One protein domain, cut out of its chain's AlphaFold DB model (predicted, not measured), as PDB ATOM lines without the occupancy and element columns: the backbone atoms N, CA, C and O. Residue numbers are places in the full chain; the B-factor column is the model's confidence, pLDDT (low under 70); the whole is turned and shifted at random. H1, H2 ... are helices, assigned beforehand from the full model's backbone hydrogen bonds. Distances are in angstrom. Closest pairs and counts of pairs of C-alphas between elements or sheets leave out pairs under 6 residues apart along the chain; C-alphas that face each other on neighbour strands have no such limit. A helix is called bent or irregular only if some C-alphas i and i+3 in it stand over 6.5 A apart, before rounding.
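Overview. This is residues 28 to 128 of the 213 residues of the protein "BSD domain-containing protein" of Bombyx mori (UniProt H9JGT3). One long straight helix, H5, makes the longest axis, and four shorter helices gather round its first part, with H1 running back beside it, H3 crossing it and H4 folding back to it as a helical hairpin. From the short helix H2, the long link of residues 56 to 67 arches round H5 to reach H3, while residues 122 to 128 stick out at the far end. The printed part has 101 residues with five named helices, H1 to H5 in order along the chain, and no named strand; the class is all helix. The whole is compact, with a radius of gyration of the C-alphas of 14.2 A, and elongated in outline, spanning 50 by 32 by 24 A.

Arrangement. H1, residues 37 to 49, touches the hub H5, residues 99 to 127, which meets it with residues 106 to 117 alone. Their closest C-alphas, Cys 44 and Leu 110, are 6.1 A apart, and the helices run opposite ways at a shallow tilt of 31 degrees. H2, residues 52 to 55, touches H5 at residues 101 to 109 alone; the closest C-alphas, Phe 54 and Phe 102, are 5.1 A apart. H3, residues 68 to 81, touches H5 at residues 100 to 104 alone and is about perpendicular to it at 73 degrees; the closest C-alphas, Tyr 68 and Glu 100, are 6.4 A apart. H4, residues 83 to 92, forms a helical hairpin with H5 at a steep tilt of 40 degrees, opposite ways. H4 and H5 only just touch, with 3 pairs of C-alphas within 8 A, the closest being Arg 89 and Phe 102 at 7.4 A. H4 also touches residues 48 to 49 of H1, and the closest C-alphas, Ser 48 and Leu 85, are 5.2 A apart. H1 and H3 are near each other, while H2 and H3 are apart. In H4 and H5 every O i to N i+4 pair is within hydrogen-bond range, against 6 of 9 in H1 and 7 of 10 in H3; H2 is too short for such a pair.

Along the chain. H1 begins at C-alpha 37, (142.926, 137.274, 113.520), and is 19.4 A long. H2 has four residues. H3 begins at C-alpha 68, (139.969, 144.656, 136.890), and is 19.6 A long; it is only just irregular, with C-alphas 70 and 73 at 6.8 A. H4 is 14.6 A long. H5 is 42.5 A long and ends at C-alpha 127, (134.666, 148.983, 99.248).

Size, cuts and confidence. The two C-alphas farthest apart are those of Lys 95 and Ser 128, at 50.1 A. The printed part has no cut. The link from H2 to H3 is long, those from H1 to H2 and H3 to H4 are tight, and that from H4 to H5 is short. The mean pLDDT of the printed part is 91.4, and residues 127 to 128 are under 70.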
ATOM      1  N   ILE A  28     138.412 134.256 126.367       86.81
ATOM      2  CA  ILE A  28     139.181 134.131 125.130       86.81
ATOM      3  C   ILE A  28     139.940 135.424 124.858       86.81
ATOM      4  O   ILE A  28     139.521 136.507 125.268       86.81
ATOM      5  N   ALA A  29     141.064 135.307 124.159       89.19
ATOM      6  CA  ALA A  29     141.827 136.468 123.737       89.19
ATOM      7  C   ALA A  29     141.025 137.327 122.734       89.19
ATOM      8  O   ALA A  29     140.239 136.784 121.949       89.19
ATOM      9  N   PRO A  30     141.229 138.657 122.718       88.56
ATOM     10  CA  PRO A  30     140.371 139.592 121.984       88.56
ATOM     11  C   PRO A  30     140.473 139.485 120.455       88.56
ATOM     12  O   PRO A  30     139.601 139.979 119.750       88.56
ATOM     13  N   TRP A  31     141.518 138.847 119.925       92.50
ATOM     14  CA  TRP A  31     141.699 138.661 118.482       92.50
ATOM     15  C   TRP A  31     140.932 137.466 117.904       92.50
ATOM     16  O   TRP A  31     140.779 137.376 116.686       92.50
ATOM     17  N   ILE A  32     140.454 136.549 118.751       88.88
ATOM     18  CA  ILE A  32     139.820 135.305 118.308       88.88
ATOM     19  C   ILE A  32     138.491 135.602 117.611       88.88
ATOM     20  O   ILE A  32     137.594 136.216 118.190       88.88
ATOM     21  N   GLY A  33     138.347 135.127 116.371       84.88
ATOM     22  CA  GLY A  33     137.142 135.338 115.561       84.88
ATOM     23  C   GLY A  33     137.132 136.643 114.757       84.88
ATOM     24  O   GLY A  33     136.170 136.895 114.027       84.88
ATOM     25  N   ALA A  34     138.196 137.448 114.832       86.31
ATOM     26  CA  ALA A  34     138.376 138.580 113.935       86.31
ATOM     27  C   ALA A  34     138.676 138.102 112.497       86.31
ATOM     28  O   ALA A  34     139.381 137.109 112.304       86.31
ATOM     29  N   PRO A  35     138.206 138.815 111.455       83.19
ATOM     30  CA  PRO A  35     138.433 138.427 110.057       83.19
ATOM     31  C   PRO A  35     139.922 138.368 109.670       83.19
ATOM     32  O   PRO A  35     140.298 137.629 108.764       83.19
ATOM     33  N   ASN A  36     140.771 139.117 110.370       87.19
ATOM     34  CA  ASN A  36     142.223 139.165 110.225       87.19
ATOM     35  C   ASN A  36     142.938 138.806 111.542       87.19
ATOM     36  O   ASN A  36     143.925 139.440 111.916       87.19
ATOM     37  N   GLU A  37     142.444 137.765 112.220       91.00
ATOM     38  CA  GLU A  37     142.926 137.274 113.520       91.00
ATOM     39  C   GLU A  37     144.457 137.240 113.651       91.00
ATOM     40  O   GLU A  37     144.987 137.719 114.648       91.00
ATOM     41  N   ALA A  38     145.184 136.727 112.652       92.00
ATOM     42  CA  ALA A  38     146.643 136.611 112.722       92.00
ATOM     43  C   ALA A  38     147.352 137.974 112.826       92.00
ATOM     44  O   ALA A  38     148.238 138.138 113.662       92.00
ATOM     45  N   ALA A  39     146.942 138.947 112.008       92.56
ATOM     46  CA  ALA A  39     147.526 140.288 112.016       92.56
ATOM     47  C   ALA A  39     147.143 141.048 113.295       92.56
ATOM     48  O   ALA A  39     147.993 141.670 113.927       92.56
ATOM     49  N   LEU A  40     145.879 140.928 113.719       93.00
ATOM     50  CA  LEU A  40     145.398 141.532 114.959       93.00
ATOM     51  C   LEU A  40     146.128 140.967 116.187       93.00
ATOM     52  O   LEU A  40     146.530 141.723 117.073       93.00
ATOM     53  N   LYS A  41     146.325 139.641 116.234       95.00
ATOM     54  CA  LYS A  41     147.102 138.969 117.280       95.00
ATOM     55  C   LYS A  41     148.522 139.527 117.334       95.00
ATOM     56  O   LYS A  41     148.958 139.928 118.406       95.00
ATOM     57  N   GLU A  42     149.224 139.584 116.204       95.19
ATOM     58  CA  GLU A  42     150.591 140.121 116.142       95.19
ATOM     59  C   GLU A  42     150.668 141.560 116.677       95.19
ATOM     60  O   GLU A  42     151.522 141.866 117.511       95.19
ATOM     61  N   GLU A  43     149.734 142.426 116.274       94.44
ATOM     62  CA  GLU A  43     149.700 143.815 116.738       94.44
ATOM     63  C   GLU A  43     149.423 143.911 118.248       94.44
ATOM     64  O   GLU A  43     150.100 144.664 118.954       94.44
ATOM     65  N   CYS A  44     148.507 143.097 118.781       94.81
ATOM     66  CA  CYS A  44     148.216 143.053 120.216       94.81
ATOM     67  C   CYS A  44     149.414 142.557 121.042       94.81
ATOM     68  O   CYS A  44     149.712 143.126 122.093       94.81
ATOM     69  N   LEU A  45     150.119 141.528 120.563       95.50
ATOM     70  CA  LEU A  45     151.326 140.997 121.207       95.50
ATOM     71  C   LEU A  45     152.492 141.991 121.152       95.50
ATOM     72  O   LEU A  45     153.291 142.067 122.084       95.50
ATOM     73  N   SER A  46     152.571 142.817 120.107       96.25
ATOM     74  CA  SER A  46     153.615 143.844 120.004       96.25
ATOM     75  C   SER A  46     153.566 144.868 121.145       96.25
ATOM     76  O   SER A  46     154.603 145.439 121.497       96.25
ATOM     77  N   LEU A  47     152.403 145.058 121.788       95.62
ATOM     78  CA  LEU A  47     152.258 145.980 122.915       95.62
ATOM     79  C   LEU A  47     153.204 145.660 124.071       95.62
ATOM     80  O   LEU A  47     153.671 146.587 124.736       95.62
ATOM     81  N   SER A  48     153.492 144.380 124.325       96.00
ATOM     82  CA  SER A  48     154.346 144.005 125.452       96.00
ATOM     83  C   SER A  48     155.812 144.367 125.239       96.00
ATOM     84  O   SER A  48     156.565 144.464 126.209       96.00
ATOM     85  N   THR A  49     156.226 144.619 123.997       95.50
ATOM     86  CA  THR A  49     157.613 144.977 123.667       95.50
ATOM     87  C   THR A  49     157.981 146.406 124.071       95.50
ATOM     88  O   THR A  49     159.163 146.728 124.151       95.50
ATOM     89  N   ASP A  50     156.990 147.251 124.373       93.12
ATOM     90  CA  ASP A  50     157.195 148.647 124.752       93.12
ATOM     91  C   ASP A  50     156.671 148.921 126.169       93.12
ATOM     92  O   ASP A  50     155.475 148.848 126.470       93.12
ATOM     93  N   ARG A  51     157.595 149.314 127.051       93.69
ATOM     94  CA  ARG A  51     157.330 149.674 128.449       93.69
ATOM     95  C   ARG A  51     156.277 150.772 128.599       93.69
ATOM     96  O   ARG A  51     155.533 150.775 129.586       93.69
ATOM     97  N   ARG A  52     156.188 151.705 127.649       93.12
ATOM     98  CA  ARG A  52     155.269 152.855 127.697       93.12
ATOM     99  C   ARG A  52     153.806 152.433 127.658       93.12
ATOM    100  O   ARG A  52     152.979 153.112 128.271       93.12
ATOM    101  N   ASN A  53     153.496 151.292 127.040       94.50
ATOM    102  CA  ASN A  53     152.140 150.739 127.007       94.50
ATOM    103  C   ASN A  53     151.606 150.377 128.398       94.50
ATOM    104  O   ASN A  53     150.393 150.347 128.593       94.50
ATOM    105  N   PHE A  54     152.497 150.179 129.371       96.81
ATOM    106  CA  PHE A  54     152.141 149.837 130.745       96.81
ATOM    107  C   PHE A  54     152.138 151.038 131.685       96.81
ATOM    108  O   PHE A  54     151.319 151.092 132.595       96.81
ATOM    109  N   VAL A  55     153.039 152.009 131.498       94.62
ATOM    110  CA  VAL A  55     153.231 153.107 132.469       94.62
ATOM    111  C   VAL A  55     152.511 154.402 132.094       94.62
ATOM    112  O   VAL A  55     152.212 155.204 132.978       94.62
ATOM    113  N   ARG A  56     152.208 154.629 130.807       94.62
ATOM    114  CA  ARG A  56     151.482 155.833 130.372       94.62
ATOM    115  C   ARG A  56     149.983 155.589 130.492       94.62
ATOM    116  O   ARG A  56     149.422 154.801 129.728       94.62
ATOM    117  N   ALA A  57     149.347 156.312 131.409       91.88
ATOM    118  CA  ALA A  57     147.905 156.270 131.607       91.88
ATOM    119  C   ALA A  57     147.123 156.668 130.337       91.88
ATOM    120  O   ALA A  57     147.647 157.397 129.479       91.88
ATOM    121  N   PRO A  58     145.863 156.219 130.199       91.25
ATOM    122  CA  PRO A  58     144.942 156.771 129.217       91.25
ATOM    123  C   PRO A  58     144.865 158.305 129.340       91.25
ATOM    124  O   PRO A  58     144.905 158.822 130.462       91.25
ATOM    125  N   PRO A  59     144.764 159.049 128.222       89.88
ATOM    126  CA  PRO A  59     144.652 160.504 128.253       89.88
ATOM    127  C   PRO A  59     143.509 160.987 129.150       89.88
ATOM    128  O   PRO A  59     142.415 160.424 129.139       89.88
ATOM    129  N   ALA A  60     143.739 162.067 129.896       85.56
ATOM    130  CA  ALA A  60     142.704 162.648 130.742       85.56
ATOM    131  C   ALA A  60     141.487 163.066 129.898       85.56
ATOM    132  O   ALA A  60     141.627 163.753 128.888       85.56
ATOM    133  N   GLY A  61     140.294 162.648 130.325       82.75
ATOM    134  CA  GLY A  61     139.034 162.948 129.642       82.75
ATOM    135  C   GLY A  61     138.585 161.909 128.613       82.75
ATOM    136  O   GLY A  61     137.475 162.040 128.105       82.75
ATOM    137  N   VAL A  62     139.379 160.869 128.323       89.56
ATOM    138  CA  VAL A  62     138.858 159.709 127.588       89.56
ATOM    139  C   VAL A  62     138.038 158.833 128.535       89.56
ATOM    140  O   VAL A  62     138.520 158.438 129.599       89.56
ATOM    141  N   GLU A  63     136.803 158.516 128.153       86.94
ATOM    142  CA  GLU A  63     136.044 157.465 128.827       86.94
ATOM    143  C   GLU A  63     136.591 156.106 128.391       86.94
ATOM    144  O   GLU A  63     136.539 155.727 127.222       86.94
ATOM    145  N   PHE A  64     137.160 155.390 129.352       90.81
ATOM    146  CA  PHE A  64     137.581 154.007 129.207       90.81
ATOM    147  C   PHE A  64     137.126 153.266 130.458       90.81
ATOM    148  O   PHE A  64     137.726 153.425 131.527       90.81
ATOM    149  N   ASP A  65     136.019 152.534 130.320       89.31
ATOM    150  CA  ASP A  65     135.438 151.742 131.398       89.31
ATOM    151  C   ASP A  65     136.261 150.467 131.580       89.31
ATOM    152  O   ASP A  65     136.262 149.572 130.733       89.31
ATOM    153  N   PHE A  66     137.030 150.433 132.663       92.88
ATOM    154  CA  PHE A  66     137.927 149.339 132.991       92.88
ATOM    155  C   PHE A  66     137.562 148.774 134.356       92.88
ATOM    156  O   PHE A  66     137.560 149.492 135.354       92.88
ATOM    157  N   ASP A  67     137.318 147.468 134.386       94.25
ATOM    158  CA  ASP A  67     137.020 146.697 135.587       94.25
ATOM    159  C   ASP A  67     138.037 145.557 135.685       94.25
ATOM    160  O   ASP A  67     138.094 144.681 134.818       94.25
ATOM    161  N   TYR A  68     138.874 145.605 136.721       91.44
ATOM    162  CA  TYR A  68     139.969 144.656 136.890       91.44
ATOM    163  C   TYR A  68     139.467 143.211 136.977       91.44
ATOM    164  O   TYR A  68     139.970 142.351 136.255       91.44
ATOM    165  N   ASP A  69     138.434 142.946 137.781       91.50
ATOM    166  CA  ASP A  69     137.939 141.587 138.025       91.50
ATOM    167  C   ASP A  69     137.313 140.973 136.768       91.50
ATOM    168  O   ASP A  69     137.470 139.778 136.502       91.50
ATOM    169  N   LYS A  70     136.629 141.788 135.958       91.50
ATOM    170  CA  LYS A  70     136.039 141.331 134.690       91.50
ATOM    171  C   LYS A  70     137.084 141.088 133.605       91.50
ATOM    172  O   LYS A  70     136.910 140.182 132.791       91.50
ATOM    173  N   MET A  71     138.141 141.898 133.573       90.69
ATOM    174  CA  MET A  71     139.148 141.861 132.507       90.69
ATOM    175  C   MET A  71     140.309 140.908 132.813       90.69
ATOM    176  O   MET A  71     140.963 140.427 131.886       90.69
ATOM    177  N   TYR A  72     140.559 140.579 134.083       93.31
ATOM    178  CA  TYR A  72     141.667 139.704 134.472       93.31
ATOM    179  C   TYR A  72     141.622 138.305 133.822       93.31
ATOM    180  O   TYR A  72     142.665 137.845 133.358       93.31
ATOM    181  N   PRO A  73     140.464 137.631 133.664       93.88
ATOM    182  CA  PRO A  73     140.407 136.376 132.911       93.88
ATOM    183  C   PRO A  73     140.923 136.501 131.467       93.88
ATOM    184  O   PRO A  73     141.595 135.599 130.970       93.88
ATOM    185  N   VAL A  74     140.666 137.634 130.800       92.75
ATOM    186  CA  VAL A  74     141.196 137.915 129.452       92.75
ATOM    187  C   VAL A  74     142.710 138.125 129.509       92.75
ATOM    188  O   VAL A  74     143.432 137.627 128.648       92.75
ATOM    189  N   ALA A  75     143.214 138.809 130.540       93.75
ATOM    190  CA  ALA A  75     144.650 138.988 130.746       93.75
ATOM    191  C   ALA A  75     145.381 137.647 130.885       93.75
ATOM    192  O   ALA A  75     146.427 137.462 130.270       93.75
ATOM    193  N   VAL A  76     144.807 136.693 131.622       93.19
ATOM    194  CA  VAL A  76     145.359 135.334 131.755       93.19
ATOM    195  C   VAL A  76     145.439 134.629 130.395       93.19
ATOM    196  O   VAL A  76     146.463 134.021 130.070       93.19
ATOM    197  N   ALA A  77     144.396 134.748 129.566       92.19
ATOM    198  CA  ALA A  77     144.396 134.179 128.218       92.19
ATOM    199  C   ALA A  77     145.494 134.790 127.329       92.19
ATOM    200  O   ALA A  77     146.164 134.071 126.593       92.19
ATOM    201  N   ILE A  78     145.721 136.103 127.436       93.56
ATOM    202  CA  ILE A  78     146.780 136.802 126.699       93.56
ATOM    203  C   ILE A  78     148.167 136.405 127.220       93.56
ATOM    204  O   ILE A  78     149.035 136.092 126.415       93.56
ATOM    205  N   MET A  79     148.386 136.354 128.538       94.00
ATOM    206  CA  MET A  79     149.674 135.960 129.137       94.00
ATOM    207  C   MET A  79     150.098 134.536 128.756       94.00
ATOM    208  O   MET A  79     151.287 134.256 128.648       94.00
ATOM    209  N   THR A  80     149.135 133.644 128.512       91.44
ATOM    210  CA  THR A  80     149.410 132.280 128.024       91.44
ATOM    211  C   THR A  80     150.079 132.290 126.641       91.44
ATOM    212  O   THR A  80     150.856 131.396 126.314       91.44
ATOM    213  N   GLU A  81     149.782 133.304 125.833       91.25
ATOM    214  CA  GLU A  81     150.294 133.482 124.472       91.25
ATOM    215  C   GLU A  81     151.476 134.470 124.422       91.25
ATOM    216  O   GLU A  81     152.305 134.397 123.514       91.25
ATOM    217  N   ASP A  82     151.571 135.373 125.404       95.00
ATOM    218  CA  ASP A  82     152.585 136.422 125.516       95.00
ATOM    219  C   ASP A  82     153.450 136.268 126.784       95.00
ATOM    220  O   ASP A  82     153.163 136.877 127.821       95.00
ATOM    221  N   PRO A  83     154.563 135.514 126.727       93.50
ATOM    222  CA  PRO A  83     155.467 135.387 127.870       93.50
ATOM    223  C   PRO A  83     156.183 136.704 128.217       93.50
ATOM    224  O   PRO A  83     156.648 136.887 129.346       93.50
ATOM    225  N   ASN A  84     156.292 137.640 127.271       95.06
ATOM    226  CA  ASN A  84     156.926 138.928 127.523       95.06
ATOM    227  C   ASN A  84     156.015 139.847 128.356       95.06
ATOM    228  O   ASN A  84     156.510 140.611 129.185       95.06
ATOM    229  N   LEU A  85     154.692 139.714 128.230       95.62
ATOM    230  CA  LEU A  85     153.726 140.406 129.088       95.62
ATOM    231  C   LEU A  85     153.918 140.064 130.575       95.62
ATOM    232  O   LEU A  85     153.895 140.958 131.423       95.62
ATOM    233  N   GLU A  86     154.163 138.790 130.899       93.44
ATOM    234  CA  GLU A  86     154.433 138.354 132.276       93.44
ATOM    235  C   GLU A  86     155.762 138.908 132.803       93.44
ATOM    236  O   GLU A  86     155.827 139.404 133.932       93.44
ATOM    237  N   LYS A  87     156.805 138.915 131.961       94.31
ATOM    238  CA  LYS A  87     158.092 139.538 132.293       94.31
ATOM    239  C   LYS A  87     157.923 141.024 132.627       94.31
ATOM    240  O   LYS A  87     158.376 141.479 133.676       94.31
ATOM    241  N   MET A  88     157.206 141.768 131.784       96.56
ATOM    242  CA  MET A  88     156.925 143.188 132.014       96.56
ATOM    243  C   MET A  88     156.120 143.413 133.297       96.56
ATOM    244  O   MET A  88     156.421 144.336 134.054       96.56
ATOM    245  N   ARG A  89     155.133 142.558 133.592       95.31
ATOM    246  CA  ARG A  89     154.382 142.620 134.855       95.31
ATOM    247  C   ARG A  89     155.306 142.447 136.062       95.31
ATOM    248  O   ARG A  89     155.231 143.250 136.987       95.31
ATOM    249  N   PHE A  90     156.202 141.460 136.039       96.00
ATOM    250  CA  PHE A  90     157.167 141.214 137.120       96.00
ATOM    251  C   PHE A  90     158.168 142.370 137.321       96.00
ATOM    252  O   PHE A  90     158.582 142.686 138.447       96.00
ATOM    253  N   ASP A  91     158.568 143.022 136.231       94.19
ATOM    254  CA  ASP A  91     159.522 144.128 136.276       94.19
ATOM    255  C   ASP A  91     158.876 145.448 136.717       94.19
ATOM    256  O   ASP A  91     159.525 146.253 137.389       94.19
ATOM    257  N   LEU A  92     157.602 145.674 136.395       92.75
ATOM    258  CA  LEU A  92     156.923 146.947 136.652       92.75
ATOM    259  C   LEU A  92     156.036 146.948 137.897       92.75
ATOM    260  O   LEU A  92     155.828 148.014 138.477       92.75
ATOM    261  N   VAL A  93     155.523 145.799 138.332       95.38
ATOM    262  CA  VAL A  93     154.558 145.704 139.436       95.38
ATOM    263  C   VAL A  93     155.191 144.996 140.640       95.38
ATOM    264  O   VAL A  93     155.803 143.945 140.474       95.38
ATOM    265  N   PRO A  94     155.068 145.530 141.871       95.31
ATOM    266  CA  PRO A  94     154.527 146.842 142.253       95.31
ATOM    267  C   PRO A  94     155.566 147.980 142.162       95.31
ATOM    268  O   PRO A  94     155.355 149.059 142.708       95.31
ATOM    269  N   LYS A  95     156.726 147.729 141.540       93.69
ATOM    270  CA  LYS A  95     157.927 148.579 141.630       93.69
ATOM    271  C   LYS A  95     157.741 149.979 141.033       93.69
ATOM    272  O   LYS A  95     158.280 150.946 141.557       93.69
ATOM    273  N   VAL A  96     157.019 150.069 139.921       93.56
ATOM    274  CA  VAL A  96     156.831 151.288 139.120       93.56
ATOM    275  C   VAL A  96     155.370 151.719 139.146       93.56
ATOM    276  O   VAL A  96     155.076 152.902 139.292       93.56
ATOM    277  N   ILE A  97     154.454 150.762 138.993       94.75
ATOM    278  CA  ILE A  97     153.009 150.995 138.963       94.75
ATOM    279  C   ILE A  97     152.271 149.898 139.728       94.75
ATOM    280  O   ILE A  97     152.782 148.794 139.926       94.75
ATOM    281  N   THR A  98     151.045 150.199 140.154       96.69
ATOM    282  CA  THR A  98     150.151 149.199 140.743       96.69
ATOM    283  C   THR A  98     149.669 148.215 139.684       96.69
ATOM    284  O   THR A  98     149.632 148.531 138.494       96.69
ATOM    285  N   GLU A  99     149.253 147.030 140.123       95.62
ATOM    286  CA  GLU A  99     148.737 146.011 139.212       95.62
ATOM    287  C   GLU A  99     147.495 146.490 138.447       95.62
ATOM    288  O   GLU A  99     147.411 146.337 137.233       95.62
ATOM    289  N   GLU A 100     146.568 147.148 139.140       94.31
ATOM    290  CA  GLU A 100     145.366 147.713 138.526       94.31
ATOM    291  C   GLU A 100     145.708 148.709 137.406       94.31
ATOM    292  O   GLU A 100     145.136 148.642 136.320       94.31
ATOM    293  N   ASN A 101     146.697 149.584 137.625       95.44
ATOM    294  CA  ASN A 101     147.126 150.548 136.612       95.44
ATOM    295  C   ASN A 101     147.879 149.884 135.454       95.44
ATOM    296  O   ASN A 101     147.686 150.293 134.312       95.44
ATOM    297  N   PHE A 102     148.693 148.855 135.717       97.56
ATOM    298  CA  PHE A 102     149.349 148.072 134.664       97.56
ATOM    299  C   PHE A 102     148.318 147.532 133.671       97.56
ATOM    300  O   PHE A 102     148.426 147.769 132.465       97.56
ATOM    301  N   TRP A 103     147.276 146.877 134.188       97.38
ATOM    302  CA  TRP A 103     146.236 146.296 133.350       97.38
ATOM    303  C   TRP A 103     145.345 147.351 132.712       97.38
ATOM    304  O   TRP A 103     145.090 147.263 131.514       97.38
ATOM    305  N   ARG A 104     144.936 148.389 133.449       96.69
ATOM    306  CA  ARG A 104     144.151 149.494 132.883       96.69
ATOM    307  C   ARG A 104     144.855 150.131 131.685       96.69
ATOM    308  O   ARG A 104     144.225 150.376 130.657       96.69
ATOM    309  N   ASN A 105     146.156 150.383 131.804       96.81
ATOM    310  CA  ASN A 105     146.942 151.014 130.749       96.81
ATOM    311  C   ASN A 105     147.103 150.075 129.547       96.81
ATOM    312  O   ASN A 105     146.841 150.484 128.416       96.81
ATOM    313  N   TYR A 106     147.439 148.806 129.791       97.44
ATOM    314  CA  TYR A 106     147.583 147.796 128.742       97.44
ATOM    315  C   TYR A 106     146.274 147.558 127.973       97.44
ATOM    316  O   TYR A 106     146.248 147.645 126.744       97.44
ATOM    317  N   PHE A 107     145.162 147.341 128.684       97.25
ATOM    318  CA  PHE A 107     143.858 147.113 128.062       97.25
ATOM    319  C   PHE A 107     143.334 148.333 127.315       97.25
ATOM    320  O   PHE A 107     142.644 148.173 126.309       97.25
ATOM    321  N   TYR A 108     143.696 149.544 127.739       96.44
ATOM    322  CA  TYR A 108     143.392 150.729 126.952       96.44
ATOM    323  C   TYR A 108     144.072 150.666 125.579       96.44
ATOM    324  O   TYR A 108     143.402 150.842 124.562       96.44
ATOM    325  N   ARG A 109     145.373 150.342 125.520       96.75
ATOM    326  CA  ARG A 109     146.096 150.196 124.242       96.75
ATOM    327  C   ARG A 109     145.517 149.070 123.387       96.75
ATOM    328  O   ARG A 109     145.279 149.289 122.202       96.75
ATOM    329  N   LEU A 110     145.225 147.918 123.993       95.06
ATOM    330  CA  LEU A 110     144.559 146.807 123.307       95.06
ATOM    331  C   LEU A 110     143.219 147.230 122.704       95.06
ATOM    332  O   LEU A 110     142.954 146.934 121.545       95.06
ATOM    333  N   SER A 111     142.397 147.962 123.461       93.88
ATOM    334  CA  SER A 111     141.083 148.396 122.981       93.88
ATOM    335  C   SER A 111     141.181 149.291 121.743       93.88
ATOM    336  O   SER A 111     140.352 149.176 120.846       93.88
ATOM    337  N   LEU A 112     142.222 150.128 121.649       92.88
ATOM    338  CA  LEU A 112     142.460 150.972 120.477       92.88
ATOM    339  C   LEU A 112     142.832 150.144 119.244       92.88
ATOM    340  O   LEU A 112     142.348 150.437 118.154       92.88
ATOM    341  N   ILE A 113     143.664 149.112 119.418       92.62
ATOM    342  CA  ILE A 113     144.033 148.193 118.334       92.62
ATOM    343  C   ILE A 113     142.790 147.440 117.845       92.62
ATOM    344  O   ILE A 113     142.518 147.422 116.647       92.62
ATOM    345  N   CYS A 114     141.984 146.890 118.760       91.12
ATOM    346  CA  CYS A 114     140.745 146.196 118.403       91.12
ATOM    347  C   CYS A 114     139.769 147.109 117.642       91.12
ATOM    348  O   CYS A 114     139.276 146.725 116.584       91.12
ATOM    349  N   GLN A 115     139.548 148.338 118.119       89.75
ATOM    350  CA  GLN A 115     138.673 149.308 117.447       89.75
ATOM    351  C   GLN A 115     139.178 149.680 116.046       89.75
ATOM    352  O   GLN A 115     138.392 149.744 115.101       89.75
ATOM    353  N   ALA A 116     140.485 149.910 115.886       88.62
ATOM    354  CA  ALA A 116     141.067 150.213 114.580       88.62
ATOM    355  C   ALA A 116     140.904 149.047 113.598       88.62
ATOM    356  O   ALA A 116     140.555 149.253 112.435       88.62
ATOM    357  N   ASN A 117     141.087 147.824 114.088       88.88
ATOM    358  CA  ASN A 117     140.915 146.609 113.312       88.88
ATOM    359  C   ASN A 117     139.471 146.408 112.834       88.88
ATOM    360  O   ASN A 117     139.233 146.076 111.671       88.88
ATOM    361  N   GLU A 118     138.499 146.615 113.724       87.69
ATOM    362  CA  GLU A 118     137.074 146.564 113.387       87.69
ATOM    363  C   GLU A 118     136.713 147.614 112.328       87.69
ATOM    364  O   GLU A 118     136.034 147.291 111.351       87.69
ATOM    365  N   ALA A 119     137.222 148.841 112.471       85.94
ATOM    366  CA  ALA A 119     136.997 149.914 111.508       85.94
ATOM    367  C   ALA A 119     137.566 149.582 110.117       85.94
ATOM    368  O   ALA A 119     136.874 149.743 109.108       85.94
ATOM    369  N   ASP A 120     138.797 149.069 110.046       86.81
ATOM    370  CA  ASP A 120     139.409 148.678 108.771       86.81
ATOM    371  C   ASP A 120     138.668 147.484 108.130       86.81
ATOM    372  O   ASP A 120     138.461 147.460 106.911       86.81
ATOM    373  N   ALA A 121     138.173 146.533 108.932       84.75
ATOM    374  CA  ALA A 121     137.344 145.432 108.439       84.75
ATOM    375  C   ALA A 121     135.996 145.913 107.864       84.75
ATOM    376  O   ALA A 121     135.541 145.390 106.842       84.75
ATOM    377  N   LEU A 122     135.354 146.912 108.481       84.81
ATOM    378  CA  LEU A 122     134.116 147.519 107.971       84.81
ATOM    379  C   LEU A 122     134.355 148.282 106.659       84.81
ATOM    380  O   LEU A 122     133.607 148.096 105.693       84.81
ATOM    381  N   ALA A 123     135.433 149.065 106.583       85.44
ATOM    382  CA  ALA A 123     135.807 149.806 105.378       85.44
ATOM    383  C   ALA A 123     136.096 148.876 104.182       85.44
ATOM    384  O   ALA A 123     135.669 149.146 103.050       85.44
ATOM    385  N   ALA A 124     136.756 147.738 104.425       81.69
ATOM    386  CA  ALA A 124     137.020 146.733 103.397       81.69
ATOM    387  C   ALA A 124     135.727 146.112 102.831       81.69
ATOM    388  O   ALA A 124     135.640 145.847 101.628       81.69
ATOM    389  N   ARG A 125     134.700 145.924 103.673       78.25
ATOM    390  CA  ARG A 125     133.386 145.389 103.265       78.25
ATOM    391  C   ARG A 125     132.567 146.391 102.452       78.25
ATOM    392  O   ARG A 125     131.884 145.986 101.519       78.25
ATOM    393  N   HIS A 126     132.651 147.681 102.771       71.12
ATOM    394  CA  HIS A 126     131.977 148.732 101.998       71.12
ATOM    395  C   HIS A 126     132.601 148.919 100.608       71.12
ATOM    396  O   HIS A 126     131.886 149.033  99.618       71.12
ATOM    397  N   SER A 127     133.931 148.848 100.517       65.44
ATOM    398  CA  SER A 127     134.666 148.983  99.248       65.44
ATOM    399  C   SER A 127     134.388 147.843  98.260       65.44
ATOM    400  O   SER A 127     134.582 147.994  97.060       65.44
ATOM    401  N   SER A 128     133.938 146.688  98.757       58.28
ATOM    402  CA  SER A 128     133.593 145.517  97.943       58.28
ATOM    403  C   SER A 128     132.103 145.435  97.576       58.28
ATOM    404  O   SER A 128     131.734 144.587  96.767       58.28
TER     405      SER A 128